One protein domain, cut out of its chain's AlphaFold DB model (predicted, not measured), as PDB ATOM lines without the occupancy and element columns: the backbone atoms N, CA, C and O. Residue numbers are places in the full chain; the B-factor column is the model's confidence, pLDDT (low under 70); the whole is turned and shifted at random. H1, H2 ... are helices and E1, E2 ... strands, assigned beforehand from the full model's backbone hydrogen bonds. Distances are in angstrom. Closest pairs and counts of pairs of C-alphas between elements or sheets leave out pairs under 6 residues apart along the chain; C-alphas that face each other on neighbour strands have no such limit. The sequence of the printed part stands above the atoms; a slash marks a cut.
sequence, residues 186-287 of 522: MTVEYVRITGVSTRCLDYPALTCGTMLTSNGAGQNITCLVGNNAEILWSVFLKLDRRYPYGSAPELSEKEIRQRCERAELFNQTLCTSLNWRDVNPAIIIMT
ATOM      1  N   MET A 186     -44.901 -26.759  56.700       91.00
ATOM      2  CA  MET A 186     -44.920 -25.431  56.090       91.00
ATOM      3  C   MET A 186     -45.690 -25.424  54.779       91.00
ATOM      4  O   MET A 186     -45.691 -26.384  54.007       91.00
ATOM      5  N   THR A 187     -46.283 -24.271  54.482       92.81
ATOM      6  CA  THR A 187     -47.027 -24.066  53.244       92.81
ATOM      7  C   THR A 187     -46.567 -22.844  52.474       92.81
ATOM      8  O   THR A 187     -46.194 -21.830  53.058       92.81
ATOM      9  N   VAL A 188     -46.659 -22.939  51.153       92.94
ATOM     10  CA  VAL A 188     -46.325 -21.901  50.184       92.94
ATOM     11  C   VAL A 188     -47.610 -21.447  49.498       92.94
ATOM     12  O   VAL A 188     -48.316 -22.237  48.874       92.94
ATOM     13  N   GLU A 189     -47.914 -20.158  49.621       94.31
ATOM     14  CA  GLU A 189     -49.071 -19.508  48.978       94.31
ATOM     15  C   GLU A 189     -48.658 -18.382  48.029       94.31
ATOM     16  O   GLU A 189     -49.487 -17.837  47.305       94.31
ATOM     17  N   TYR A 190     -47.374 -18.025  48.031       92.31
ATOM     18  CA  TYR A 190     -46.826 -16.954  47.217       92.31
ATOM     19  C   TYR A 190     -45.534 -17.413  46.570       92.31
ATOM     20  O   TYR A 190     -44.720 -18.095  47.191       92.31
ATOM     21  N   VAL A 191     -45.323 -16.966  45.339       89.81
ATOM     22  CA  VAL A 191     -44.029 -17.037  44.675       89.81
ATOM     23  C   VAL A 191     -43.394 -15.656  44.676       89.81
ATOM     24  O   VAL A 191     -44.055 -14.657  44.391       89.81
ATOM     25  N   ARG A 192     -42.102 -15.603  45.002       89.69
ATOM     26  CA  ARG A 192     -41.279 -14.403  44.868       89.69
ATOM     27  C   ARG A 192     -40.426 -14.539  43.615       89.69
ATOM     28  O   ARG A 192     -39.645 -15.476  43.498       89.69
ATOM     29  N   ILE A 193     -40.549 -13.572  42.722       87.38
ATOM     30  CA  ILE A 193     -39.702 -13.395  41.549       87.38
ATOM     31  C   ILE A 193     -38.819 -12.185  41.823       87.38
ATOM     32  O   ILE A 193     -39.317 -11.137  42.223       87.38
ATOM     33  N   THR A 194     -37.513 -12.309  41.629       85.50
ATOM     34  CA  THR A 194     -36.566 -11.208  41.826       85.50
ATOM     35  C   THR A 194     -35.793 -10.938  40.557       85.50
ATOM     36  O   THR A 194     -35.555 -11.848  39.765       85.50
ATOM     37  N   GLY A 195     -35.326  -9.709  40.409       80.06
ATOM     38  CA  GLY A 195     -34.392  -9.381  39.353       80.06
ATOM     39  C   GLY A 195     -33.830  -7.985  39.503       80.06
ATOM     40  O   GLY A 195     -34.059  -7.290  40.497       80.06
ATOM     41  N   VAL A 196     -33.055  -7.615  38.495       79.50
ATOM     42  CA  VAL A 196     -32.366  -6.335  38.413       79.50
ATOM     43  C   VAL A 196     -32.722  -5.708  37.079       79.50
ATOM     44  O   VAL A 196     -32.813  -6.397  36.063       79.50
ATOM     45  N   SER A 197     -32.973  -4.410  37.087       81.25
ATOM     46  CA  SER A 197     -33.169  -3.625  35.877       81.25
ATOM     47  C   SER A 197     -32.436  -2.291  35.967       81.25
ATOM     48  O   SER A 197     -31.915  -1.941  37.023       81.25
ATOM     49  N   THR A 198     -32.354  -1.557  34.861       77.12
ATOM     50  CA  THR A 198     -31.703  -0.244  34.817       77.12
ATOM     51  C   THR A 198     -32.768   0.845  34.832       77.12
ATOM     52  O   THR A 198     -33.747   0.773  34.093       77.12
ATOM     53  N   ARG A 199     -32.602   1.866  35.672       72.50
ATOM     54  CA  ARG A 199     -33.520   2.997  35.774       72.50
ATOM     55  C   ARG A 199     -33.542   3.790  34.475       72.50
ATOM     56  O   ARG A 199     -32.497   4.075  33.890       72.50
ATOM     57  N   CYS A 200     -34.734   4.228  34.101       68.88
ATOM     58  CA  CYS A 200     -34.919   5.250  33.087       68.88
ATOM     59  C   CYS A 200     -34.883   6.638  33.751       68.88
ATOM     60  O   CYS A 200     -35.584   6.877  34.737       68.88
ATOM     61  N   LEU A 201     -34.054   7.544  33.222       67.00
ATOM     62  CA  LEU A 201     -33.878   8.899  33.766       67.00
ATOM     63  C   LEU A 201     -35.103   9.801  33.551       67.00
ATOM     64  O   LEU A 201     -35.210  10.832  34.211       67.00
ATOM     65  N   ASP A 202     -36.040   9.396  32.691       69.50
ATOM     66  CA  ASP A 202     -37.271  10.144  32.416       69.50
ATOM     67  C   ASP A 202     -38.266  10.113  33.592       69.50
ATOM     68  O   ASP A 202     -39.228  10.881  33.608       69.50
ATOM     69  N   TYR A 203     -38.029   9.267  34.604       74.44
ATOM     70  CA  TYR A 203     -38.889   9.134  35.779       74.44
ATOM     71  C   TYR A 203     -38.189   9.635  37.052       74.44
ATOM     72  O   TYR A 203     -37.417   8.895  37.666       74.44
ATOM     73  N   PRO A 204     -38.512  10.849  37.543       74.38
ATOM     74  CA  PRO A 204     -37.901  11.423  38.748       74.38
ATOM     75  C   PRO A 204     -38.057  10.566  40.013       74.38
ATOM     76  O   PRO A 204     -37.229  10.624  40.920       74.38
ATOM     77  N   ALA A 205     -39.108   9.742  40.086       76.75
ATOM     78  CA  ALA A 205     -39.326   8.822  41.200       76.75
ATOM     79  C   ALA A 205     -38.285   7.689  41.271       76.75
ATOM     80  O   ALA A 205     -38.091   7.105  42.334       76.75
ATOM     81  N   LEU A 206     -37.566   7.409  40.179       83.25
ATOM     82  CA  LEU A 206     -36.453   6.458  40.133       83.25
ATOM     83  C   LEU A 206     -35.129   7.120  40.555       83.25
ATOM     84  O   LEU A 206     -34.065   6.891  39.971       83.25
ATOM     85  N   THR A 207     -35.182   7.952  41.594       85.44
ATOM     86  CA  THR A 207     -33.991   8.547  42.208       85.44
ATOM     87  C   THR A 207     -33.338   7.546  43.158       85.44
ATOM     88  O   THR A 207     -34.020   6.772  43.830       85.44
ATOM     89  N   CYS A 208     -32.007   7.566  43.224       88.69
ATOM     90  CA  CYS A 208     -31.226   6.747  44.149       88.69
ATOM     91  C   CYS A 208     -31.742   6.865  45.600       88.69
ATOM     92  O   CYS A 208     -32.121   7.947  46.047       88.69
ATOM     93  N   GLY A 209     -31.779   5.743  46.326       89.75
ATOM     94  CA  GLY A 209     -32.277   5.688  47.701       89.75
ATOM     95  C   GLY A 209     -33.803   5.715  47.808       89.75
ATOM     96  O   GLY A 209     -34.338   5.904  48.905       89.75
ATOM     97  N   THR A 210     -34.516   5.525  46.694       92.38
ATOM     98  CA  THR A 210     -35.976   5.393  46.687       92.38
ATOM     99  C   THR A 210     -36.392   3.932  46.782       92.38
ATOM    100  O   THR A 210     -35.907   3.077  46.041       92.38
ATOM    101  N   MET A 211     -37.336   3.663  47.679       94.50
ATOM    102  CA  MET A 211     -38.089   2.420  47.761       94.50
ATOM    103  C   MET A 211     -39.507   2.664  47.244       94.50
ATOM    104  O   MET A 211     -40.204   3.555  47.729       94.50
ATOM    105  N   LEU A 212     -39.942   1.865  46.276       94.56
ATOM    106  CA  LEU A 212     -41.312   1.871  45.770       94.56
ATOM    107  C   LEU A 212     -41.955   0.539  46.126       94.56
ATOM    108  O   LEU A 212     -41.417  -0.513  45.788       94.56
ATOM    109  N   THR A 213     -43.109   0.572  46.777       95.12
ATOM    110  CA  THR A 213     -43.913  -0.619  47.040       95.12
ATOM    111  C   THR A 213     -45.291  -0.412  46.447       95.12
ATOM    112  O   THR A 213     -45.966   0.551  46.788       95.12
ATOM    113  N   SER A 214     -45.731  -1.316  45.582       95.12
ATOM    114  CA  SER A 214     -47.084  -1.313  45.039       95.12
ATOM    115  C   SER A 214     -47.809  -2.579  45.448       95.12
ATOM    116  O   SER A 214     -47.362  -3.688  45.156       95.12
ATOM    117  N   ASN A 215     -48.933  -2.408  46.132       93.38
ATOM    118  CA  ASN A 215     -49.774  -3.498  46.595       93.38
ATOM    119  C   ASN A 215     -50.993  -3.620  45.684       93.38
ATOM    120  O   ASN A 215     -51.635  -2.627  45.356       93.38
ATOM    121  N   GLY A 216     -51.318  -4.847  45.302       88.44
ATOM    122  CA  GLY A 216     -52.531  -5.216  44.588       88.44
ATOM    123  C   GLY A 216     -53.162  -6.456  45.210       88.44
ATOM    124  O   GLY A 216     -52.582  -7.104  46.084       88.44
ATOM    125  N   ALA A 217     -54.360  -6.816  44.756       87.56
ATOM    126  CA  ALA A 217     -55.026  -8.029  45.215       87.56
ATOM    127  C   ALA A 217     -54.193  -9.270  44.838       87.56
ATOM    128  O   ALA A 217     -54.060  -9.609  43.666       87.56
ATOM    129  N   GLY A 218     -53.588  -9.925  45.835       89.00
ATOM    130  CA  GLY A 218     -52.739 -11.102  45.618       89.00
ATOM    131  C   GLY A 218     -51.428 -10.819  44.872       89.00
ATOM    132  O   GLY A 218     -50.806 -11.758  44.381       89.00
ATOM    133  N   GLN A 219     -50.997  -9.559  44.771       91.62
ATOM    134  CA  GLN A 219     -49.723  -9.194  44.154       91.62
ATOM    135  C   GLN A 219     -49.040  -8.051  44.908       91.62
ATOM    136  O   GLN A 219     -49.692  -7.126  45.383       91.62
ATOM    137  N   ASN A 220     -47.718  -8.091  44.997       94.06
ATOM    138  CA  ASN A 220     -46.913  -6.997  45.525       94.06
ATOM    139  C   ASN A 220     -45.680  -6.811  44.645       94.06
ATOM    140  O   ASN A 220     -45.049  -7.785  44.246       94.06
ATOM    141  N   ILE A 221     -45.332  -5.561  44.368       94.06
ATOM    142  CA  ILE A 221     -44.082  -5.196  43.711       94.06
ATOM    143  C   ILE A 221     -43.298  -4.328  44.682       94.06
ATOM    144  O   ILE A 221     -43.833  -3.360  45.219       94.06
ATOM    145  N   THR A 222     -42.029  -4.649  44.878       93.81
ATOM    146  CA  THR A 222     -41.082  -3.811  45.608       93.81
ATOM    147  C   THR A 222     -39.888  -3.511  44.717       93.81
ATOM    148  O   THR A 222     -39.260  -4.441  44.218       93.81
ATOM    149  N   CYS A 223     -39.557  -2.234  44.553       93.38
ATOM    150  CA  CYS A 223     -38.389  -1.753  43.819       93.38
ATOM    151  C   CYS A 223     -37.487  -0.940  44.753       93.38
ATOM    152  O   CYS A 223     -37.970  -0.122  45.537       93.38
ATOM    153  N   LEU A 224     -36.179  -1.147  44.644       92.62
ATOM    154  CA  LEU A 224     -35.131  -0.480  45.409       92.62
ATOM    155  C   LEU A 224     -34.132   0.130  44.422       92.62
ATOM    156  O   LEU A 224     -33.478  -0.596  43.675       92.62
ATOM    157  N   VAL A 225     -34.042   1.458  44.392       90.38
ATOM    158  CA  VAL A 225     -33.250   2.190  43.390       90.38
ATOM    159  C   VAL A 225     -31.845   2.486  43.918       90.38
ATOM    160  O   VAL A 225     -31.685   3.269  44.858       90.38
ATOM    161  N   GLY A 226     -30.834   1.854  43.325       84.81
ATOM    162  CA  GLY A 226     -29.429   1.914  43.734       84.81
ATOM    163  C   GLY A 226     -28.629   3.100  43.175       84.81
ATOM    164  O   GLY A 226     -29.173   4.004  42.537       84.81
ATOM    165  N   ASN A 227     -27.314   3.097  43.427       70.25
ATOM    166  CA  ASN A 227     -26.383   4.161  43.010       70.25
ATOM    167  C   ASN A 227     -26.057   4.110  41.501       70.25
ATOM    168  O   ASN A 227     -26.026   5.150  40.847       70.25
ATOM    169  N   ASN A 228     -25.893   2.914  40.924       65.31
ATOM    170  CA  ASN A 228     -25.357   2.706  39.565       65.31
ATOM    171  C   ASN A 228     -26.440   2.591  38.486       65.31
ATOM    172  O   ASN A 228     -26.361   1.745  37.601       65.31
ATOM    173  N   ALA A 229     -27.497   3.392  38.596       68.94
ATOM    174  CA  ALA A 229     -28.700   3.254  37.777       68.94
ATOM    175  C   ALA A 229     -29.438   1.909  37.937       68.94
ATOM    176  O   ALA A 229     -30.439   1.702  37.270       68.94
ATOM    177  N   GLU A 230     -29.025   1.018  38.834       78.44
ATOM    178  CA  GLU A 230     -29.704  -0.260  39.051       78.44
ATOM    179  C   GLU A 230     -30.991  -0.098  39.867       78.44
ATOM    180  O   GLU A 230     -31.074   0.699  40.803       78.44
ATOM    181  N   ILE A 231     -31.985  -0.913  39.546       86.62
ATOM    182  CA  ILE A 231     -33.203  -1.116  40.314       86.62
ATOM    183  C   ILE A 231     -33.255  -2.593  40.672       86.62
ATOM    184  O   ILE A 231     -33.434  -3.450  39.806       86.62
ATOM    185  N   LEU A 232     -33.122  -2.893  41.959       86.94
ATOM    186  CA  LEU A 232     -33.361  -4.233  42.474       86.94
ATOM    187  C   LEU A 232     -34.852  -4.361  42.754       86.94
ATOM    188  O   LEU A 232     -35.412  -3.557  43.500       86.94
ATOM    189  N   TRP A 233     -35.503  -5.366  42.186       89.62
ATOM    190  CA  TRP A 233     -36.940  -5.530  42.350       89.62
ATOM    191  C   TRP A 233     -37.321  -6.943  42.780       89.62
ATOM    192  O   TRP A 233     -36.596  -7.926  42.605       89.62
ATOM    193  N   SER A 234     -38.470  -7.034  43.434       90.38
ATOM    194  CA  SER A 234     -39.106  -8.273  43.861       90.38
ATOM    195  C   SER A 234     -40.600  -8.177  43.588       90.38
ATOM    196  O   SER A 234     -41.249  -7.236  44.036       90.38
ATOM    197  N   VAL A 235     -41.136  -9.161  42.877       91.19
ATOM    198  CA  VAL A 235     -42.565  -9.344  42.645       91.19
ATOM    199  C   VAL A 235     -43.023 -10.552  43.449       91.19
ATOM    200  O   VAL A 235     -42.485 -11.646  43.296       91.19
ATOM    201  N   PHE A 236     -44.023 -10.366  44.295       92.50
ATOM    202  CA  PHE A 236     -44.694 -11.434  45.018       92.50
ATOM    203  C   PHE A 236     -46.052 -11.662  44.376       92.50
ATOM    204  O   PHE A 236     -46.846 -10.731  44.270       92.50
ATOM    205  N   LEU A 237     -46.322 -12.892  43.955       91.56
ATOM    206  CA  LEU A 237     -47.587 -13.272  43.334       91.56
ATOM    207  C   LEU A 237     -48.219 -14.387  44.150       91.56
ATOM    208  O   LEU A 237     -47.562 -15.386  44.442       91.56
ATOM    209  N   LYS A 238     -49.494 -14.225  44.495       92.62
ATOM    210  CA  LYS A 238     -50.286 -15.285  45.108       92.62
ATOM    211  C   LYS A 238     -50.439 -16.430  44.110       92.62
ATOM    212  O   LYS A 238     -50.708 -16.204  42.929       92.62
ATOM    213  N   LEU A 239     -50.218 -17.648  44.583       90.75
ATOM    214  CA  LEU A 239     -50.461 -18.860  43.816       90.75
ATOM    215  C   LEU A 239     -51.966 -19.151  43.753       90.75
ATOM    216  O   LEU A 239     -52.756 -18.647  44.550       90.75
ATOM    217  N   ASP A 240     -52.351 -19.969  42.784       90.25
ATOM    218  CA  ASP A 240     -53.720 -20.443  42.567       90.25
ATOM    219  C   ASP A 240     -54.251 -21.265  43.749       90.25
ATOM    220  O   ASP A 240     -55.453 -21.278  44.019       90.25
ATOM    221  N   ARG A 241     -53.351 -21.917  44.488       92.56
ATOM    222  CA  ARG A 241     -53.668 -22.673  45.697       92.56
ATOM    223  C   ARG A 241     -52.517 -22.662  46.698       92.56
ATOM    224  O   ARG A 241     -51.400 -22.244  46.400       92.56
ATOM    225  N   ARG A 242     -52.804 -23.170  47.895       94.31
ATOM    226  CA  ARG A 242     -51.822 -23.434  48.949       94.31
ATOM    227  C   ARG A 242     -51.112 -24.759  48.673       94.31
ATOM    228  O   ARG A 242     -51.774 -25.777  48.484       94.31
ATOM    229  N   TYR A 243     -49.783 -24.746  48.679       92.25
ATOM    230  CA  TYR A 243     -48.942 -25.932  48.492       92.25
ATOM    231  C   TYR A 243     -48.232 -26.288  49.800       92.25
ATOM    232  O   TYR A 243     -47.755 -25.378  50.477       92.25
ATOM    233  N   PRO A 244     -48.093 -27.572  50.162       90.62
ATOM    234  CA  PRO A 244     -47.031 -28.003  51.069       90.62
ATOM    235  C   PRO A 244     -45.662 -27.574  50.521       90.62
ATOM    236  O   PRO A 244     -45.446 -27.616  49.309       90.62
ATOM    237  N   TYR A 245     -44.730 -27.165  51.383       87.25
ATOM    238  CA  TYR A 245     -43.431 -26.632  50.951       87.25
ATOM    239  C   TYR A 245     -42.672 -27.593  50.025       87.25
ATOM    240  O   TYR A 245     -42.140 -27.162  49.004       87.25
ATOM    241  N   GLY A 246     -42.672 -28.897  50.329       83.94
ATOM    242  CA  GLY A 246     -41.959 -29.902  49.534       83.94
ATOM    243  C   GLY A 246     -42.555 -30.173  48.147       83.94
ATOM    244  O   GLY A 246     -41.912 -30.828  47.335       83.94
ATOM    245  N   SER A 247     -43.771 -29.689  47.870       86.69
ATOM    246  CA  SER A 247     -44.460 -29.848  46.581       86.69
ATOM    247  C   SER A 247     -44.768 -28.517  45.889       86.69
ATOM    248  O   SER A 247     -45.501 -28.488  44.896       86.69
ATOM    249  N   ALA A 248     -44.223 -27.410  46.403       84.81
ATOM    250  CA  ALA A 248     -44.364 -26.104  45.780       84.81
ATOM    251  C   ALA A 248     -43.671 -26.092  44.401       84.81
ATOM    252  O   ALA A 248     -42.552 -26.593  44.275       84.81
ATOM    253  N   PRO A 249     -44.314 -25.535  43.361       81.19
ATOM    254  CA  PRO A 249     -43.763 -25.554  42.013       81.19
ATOM    255  C   PRO A 249     -42.533 -24.646  41.902       81.19
ATOM    256  O   PRO A 249     -42.569 -23.481  42.308       81.19
ATOM    257  N   GLU A 250     -41.467 -25.154  41.283       79.62
ATOM    258  CA  GLU A 250     -40.395 -24.309  40.759       79.62
ATOM    259  C   GLU A 250     -40.813 -23.759  39.393       79.62
ATOM    260  O   GLU A 250     -41.276 -24.502  38.529       79.62
ATOM    261  N   LEU A 251     -40.676 -22.447  39.202       78.19
ATOM    262  CA  LEU A 251     -41.032 -21.801  37.942       78.19
ATOM    263  C   LEU A 251     -39.857 -21.834  36.966       78.19
ATOM    264  O   LEU A 251     -38.743 -21.441  37.313       78.19
ATOM    265  N   SER A 252     -40.133 -22.210  35.721       77.31
ATOM    266  CA  SER A 252     -39.206 -22.030  34.605       77.31
ATOM    267  C   SER A 252     -39.029 -20.548  34.252       77.31
ATOM    268  O   SER A 252     -39.899 -19.712  34.513       77.31
ATOM    269  N   GLU A 253     -37.929 -20.201  33.578       72.25
ATOM    270  CA  GLU A 253     -37.687 -18.829  33.098       72.25
ATOM    271  C   GLU A 253     -38.817 -18.304  32.203       72.25
ATOM    272  O   GLU A 253     -39.193 -17.131  32.275       72.25
ATOM    273  N   LYS A 254     -39.402 -19.186  31.384       73.12
ATOM    274  CA  LYS A 254     -40.540 -18.857  30.523       73.12
ATOM    275  C   LYS A 254     -41.766 -18.467  31.348       73.12
ATOM    276  O   LYS A 254     -42.401 -17.459  31.046       73.12
ATOM    277  N   GLU A 255     -42.082 -19.230  32.391       80.06
ATOM    278  CA  GLU A 255     -43.210 -18.936  33.283       80.06
ATOM    279  C   GLU A 255     -42.973 -17.667  34.103       80.06
ATOM    280  O   GLU A 255     -43.895 -16.872  34.280       80.06
ATOM    281  N   ILE A 256     -41.736 -17.445  34.563       81.75
ATOM    282  CA  ILE A 256     -41.331 -16.204  35.235       81.75
ATOM    283  C   ILE A 256     -41.609 -15.004  34.326       81.75
ATOM    284  O   ILE A 256     -42.282 -14.060  34.745       81.75
ATOM    285  N   ARG A 257     -41.152 -15.059  33.069       78.69
ATOM    286  CA  ARG A 257     -41.364 -13.990  32.088       78.69
ATOM    287  C   ARG A 257     -42.851 -13.738  31.838       78.69
ATOM    288  O   ARG A 257     -43.308 -12.611  31.995       78.69
ATOM    289  N   GLN A 258     -43.615 -14.791  31.546       82.56
ATOM    290  CA  GLN A 258     -45.059 -14.693  31.301       82.56
ATOM    291  C   GLN A 258     -45.812 -14.067  32.483       82.56
ATOM    292  O   GLN A 258     -46.691 -13.229  32.290       82.56
ATOM    293  N   ARG A 259     -45.456 -14.434  33.720       84.88
ATOM    294  CA  ARG A 259     -46.065 -13.859  34.928       84.88
ATOM    295  C   ARG A 259     -45.696 -12.388  35.119       84.88
ATOM    296  O   ARG A 259     -46.564 -11.607  35.503       84.88
ATOM    297  N   CYS A 260     -44.452 -12.002  34.831       78.44
ATOM    298  CA  CYS A 260     -44.007 -10.607  34.898       78.44
ATOM    299  C   CYS A 260     -44.652  -9.712  33.825       78.44
ATOM    300  O   CYS A 260     -44.801  -8.510  34.045       78.44
ATOM    301  N   GLU A 261     -45.029 -10.282  32.679       80.31
ATOM    302  CA  GLU A 261     -45.630  -9.583  31.533       80.31
ATOM    303  C   GLU A 261     -47.171  -9.589  31.542       80.31
ATOM    304  O   GLU A 261     -47.791  -8.960  30.682       80.31
ATOM    305  N   ARG A 262     -47.823 -10.255  32.510       83.50
ATOM    306  CA  ARG A 262     -49.295 -10.299  32.583       83.50
ATOM    307  C   ARG A 262     -49.884  -8.888  32.674       83.50
ATOM    308  O   ARG A 262     -49.409  -8.078  33.468       83.50
ATOM    309  N   ALA A 263     -50.962  -8.617  31.940       70.75
ATOM    310  CA  ALA A 263     -51.540  -7.274  31.809       70.75
ATOM    311  C   ALA A 263     -51.845  -6.579  33.155       70.75
ATOM    312  O   ALA A 263     -51.584  -5.385  33.309       70.75
ATOM    313  N   GLU A 264     -52.349  -7.329  34.139       79.75
ATOM    314  CA  GLU A 264     -52.670  -6.835  35.488       79.75
ATOM    315  C   GLU A 264     -51.443  -6.336  36.258       79.75
ATOM    316  O   GLU A 264     -51.513  -5.333  36.966       79.75
ATOM    317  N   LEU A 265     -50.311  -7.034  36.126       84.50
ATOM    318  CA  LEU A 265     -49.056  -6.643  36.763       84.50
ATOM    319  C   LEU A 265     -48.366  -5.558  35.937       84.50
ATOM    320  O   LEU A 265     -47.863  -4.587  36.482       84.50
ATOM    321  N   PHE A 266     -48.386  -5.700  34.613       81.94
ATOM    322  CA  PHE A 266     -47.750  -4.805  33.651       81.94
ATOM    323  C   PHE A 266     -48.215  -3.352  33.793       81.94
ATOM    324  O   PHE A 266     -47.399  -2.429  33.775       81.94
ATOM    325  N   ASN A 267     -49.516  -3.151  34.003       85.25
ATOM    326  CA  ASN A 267     -50.106  -1.827  34.199       85.25
ATOM    327  C   ASN A 267     -50.203  -1.413  35.673       85.25
ATOM    328  O   ASN A 267     -50.718  -0.336  35.963       85.25
ATOM    329  N   GLN A 268     -49.701  -2.216  36.614       89.56
ATOM    330  CA  GLN A 268     -49.747  -1.858  38.027       89.56
ATOM    331  C   GLN A 268     -48.920  -0.590  38.281       89.56
ATOM    332  O   GLN A 268     -47.736  -0.516  37.949       89.56
ATOM    333  N   THR A 269     -49.554   0.420  38.873       91.25
ATOM    334  CA  THR A 269     -48.920   1.698  39.211       91.25
ATOM    335  C   THR A 269     -47.928   1.513  40.356       91.25
ATOM    336  O   THR A 269     -48.290   1.009  41.418       91.25
ATOM    337  N   LEU A 270     -46.678   1.936  40.169       90.56
ATOM    338  CA  LEU A 270     -45.649   1.951  41.214       90.56
ATOM    339  C   LEU A 270     -45.672   3.259  42.001       90.56
ATOM    340  O   LEU A 270     -45.628   3.235  43.229       90.56
ATOM    341  N   CYS A 271     -45.788   4.383  41.297       88.00
ATOM    342  CA  CYS A 271     -46.036   5.709  41.855       88.00
ATOM    343  C   CYS A 271     -46.675   6.611  40.791       88.00
ATOM    344  O   CYS A 271     -46.949   6.161  39.679       88.00
ATOM    345  N   THR A 272     -46.921   7.885  41.111       82.31
ATOM    346  CA  THR A 272     -47.476   8.853  40.152       82.31
ATOM    347  C   THR A 272     -46.694   8.831  38.836       82.31
ATOM    348  O   THR A 272     -45.485   9.056  38.836       82.31
ATOM    349  N   SER A 273     -47.395   8.542  37.736       82.31
ATOM    350  CA  SER A 273     -46.850   8.469  36.371       82.31
ATOM    351  C   SER A 273     -45.766   7.408  36.127       82.31
ATOM    352  O   SER A 273     -45.032   7.531  35.155       82.31
ATOM    353  N   LEU A 274     -45.657   6.376  36.973       88.19
ATOM    354  CA  LEU A 274     -44.732   5.253  36.790       88.19
ATOM    355  C   LEU A 274     -45.466   3.926  37.003       88.19
ATOM    356  O   LEU A 274     -46.030   3.682  38.075       88.19
ATOM    357  N   ASN A 275     -45.408   3.038  36.017       89.62
ATOM    358  CA  ASN A 275     -46.002   1.706  36.061       89.62
ATOM    359  C   ASN A 275     -44.918   0.620  36.071       89.62
ATOM    360  O   ASN A 275     -43.750   0.862  35.770       89.62
ATOM    361  N   TRP A 276     -45.303  -0.612  36.404       89.56
ATOM    362  CA  TRP A 276     -44.383  -1.751  36.421       89.56
ATOM    363  C   TRP A 276     -43.676  -1.974  35.082       89.56
ATOM    364  O   TRP A 276     -42.479  -2.249  35.057       89.56
ATOM    365  N   ARG A 277     -44.388  -1.809  33.964       85.00
ATOM    366  CA  ARG A 277     -43.830  -1.908  32.606       85.00
ATOM    367  C   ARG A 277     -42.607  -1.011  32.367       85.00
ATOM    368  O   ARG A 277     -41.732  -1.397  31.605       85.00
ATOM    369  N   ASP A 278     -42.516   0.122  33.058       83.19
ATOM    370  CA  ASP A 278     -41.419   1.087  32.911       83.19
ATOM    371  C   ASP A 278     -40.155   0.656  33.693       83.19
ATOM    372  O   ASP A 278     -39.084   1.238  33.535       83.19
ATOM    373  N   VAL A 279     -40.276  -0.376  34.540       80.44
ATOM    374  CA  VAL A 279     -39.199  -0.964  35.362       80.44
ATOM    375  C   VAL A 279     -38.905  -2.425  34.978       80.44
ATOM    376  O   VAL A 279     -37.819  -2.933  35.264       80.44
ATOM    377  N   ASN A 280     -39.855  -3.115  34.336       69.44
ATOM    378  CA  ASN A 280     -39.785  -4.538  34.000       69.44
ATOM    379  C   ASN A 280     -38.636  -4.833  33.004       69.44
ATOM    380  O   ASN A 280     -38.566  -4.207  31.940       69.44
ATOM    381  N   PRO A 281     -37.765  -5.828  33.290       56.81
ATOM    382  CA  PRO A 281     -36.646  -6.199  32.422       56.81
ATOM    383  C   PRO A 281     -37.059  -6.570  30.995       56.81
ATOM    384  O   PRO A 281     -36.263  -6.370  30.093       56.81
ATOM    385  N   ALA A 282     -38.267  -7.087  30.744       48.78
ATOM    386  CA  ALA A 282     -38.687  -7.457  29.391       48.78
ATOM    387  C   ALA A 282     -38.765  -6.248  28.441       48.78
ATOM    388  O   ALA A 282     -38.348  -6.349  27.288       48.78
ATOM    389  N   ILE A 283     -39.213  -5.090  28.939       41.41
ATOM    390  CA  ILE A 283     -39.191  -3.833  28.179       41.41
ATOM    391  C   ILE A 283     -37.782  -3.248  28.130       41.41
ATOM    392  O   ILE A 283     -37.388  -2.745  27.085       41.41
ATOM    393  N   ILE A 284     -36.991  -3.377  29.197       42.44
ATOM    394  CA  ILE A 284     -35.598  -2.895  29.207       42.44
ATOM    395  C   ILE A 284     -34.695  -3.742  28.289       42.44
ATOM    396  O   ILE A 284     -33.729  -3.230  27.738       42.44
ATOM    397  N   ILE A 285     -35.047  -5.007  28.038       40.69
ATOM    398  CA  ILE A 285     -34.446  -5.858  26.998       40.69
ATOM    399  C   ILE A 285     -34.928  -5.429  25.598       40.69
ATOM    400  O   ILE A 285     -34.172  -5.535  24.634       40.69
ATOM    401  N   MET A 286     -36.160  -4.918  25.465       33.22
ATOM    402  CA  MET A 286     -36.698  -4.410  24.193       33.22
ATOM    403  C   MET A 286     -36.274  -2.971  23.861       33.22
ATOM    404  O   MET A 286     -36.251  -2.609  22.684       33.22
ATOM    405  N   THR A 287     -35.845  -2.166  24.833       38.50
ATOM    406  CA  THR A 287     -34.987  -1.008  24.566       38.50
ATOM    407  C   THR A 287     -33.567  -1.529  24.434       38.50
ATOM    408  O   THR A 287     -32.878  -1.675  25.435       38.50
TER     409      THR A 287
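This is residues 186 to 287 of the 522 residues of the protein "Serine hydrolase FSH1" of Aspergillus parasiticus (strain ATCC 56775 / NRRL 5862 / SRRC 143 / SU-1) (UniProt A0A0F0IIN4). A twisted sheet makes a wall in which the long strands E1 and E4 reach beyond the shorter hairpin E2 and E3; the short helices H1 and H3 pack on one face and the other face is bare. The small strand E5 packs on E2. The printed part has 102 residues, with named elements in the order E1 E2 E3 E4 H1 H2 E5 H3; the sheet runs E1 E4 E3 E2, all antiparallel, and the class is mixed. It is compact, with a radius of gyration of the C-alphas of 14.2 A, and elongated, 43 by 25 by 24 A.

E1, residues 187 to 198, is the antiparallel neighbour of E4, residues 230 to 244, with N 193 and O 235 2.8 A apart. E4 bends by 95 degrees at residue 241. E2, residues 210 to 216, forms a hairpin with E3, residues 219 to 225, with N 214 and O 221 2.8 A apart. E3 and E4 form another, with N 222 and O 234 2.8 A apart. E2, E3 and E4 are a meander, each the antiparallel neighbour of the one before; with E1 beside E4 this is a Greek key. H1, residues 253 to 261, is on the sheet; the C-alphas of Ile 193 and Ile 256 are its closest to E1, 7.1 A. H2, residues 263 to 266, only grazes the sheet. E5, residues 269 to 271, pairs with no named strand; its closest C-alpha pair with E2 is Ser 214 and Leu 270, 5.2 A. H3, residues 281 to 286, is on the same face as H1, over none of the strands. In H1 and H3 every O i to N i+4 pair is within hydrogen-bond range; H2 is too short for one.

E1 begins at C-alpha 187 (-47.027, -24.066, 53.244) and is 33.8 A long; E4 is 34.8 A. H3 ends at C-alpha 286 (-36.698, -4.410, 24.193).

The two farthest C-alphas, Asp 202 and Gly 246, are 43.8 A apart. The printed part has no cut, and the link E1 to E2 is long. Residues 200 to 202, 228 to 229 and 280 to 287 are under pLDDT 70.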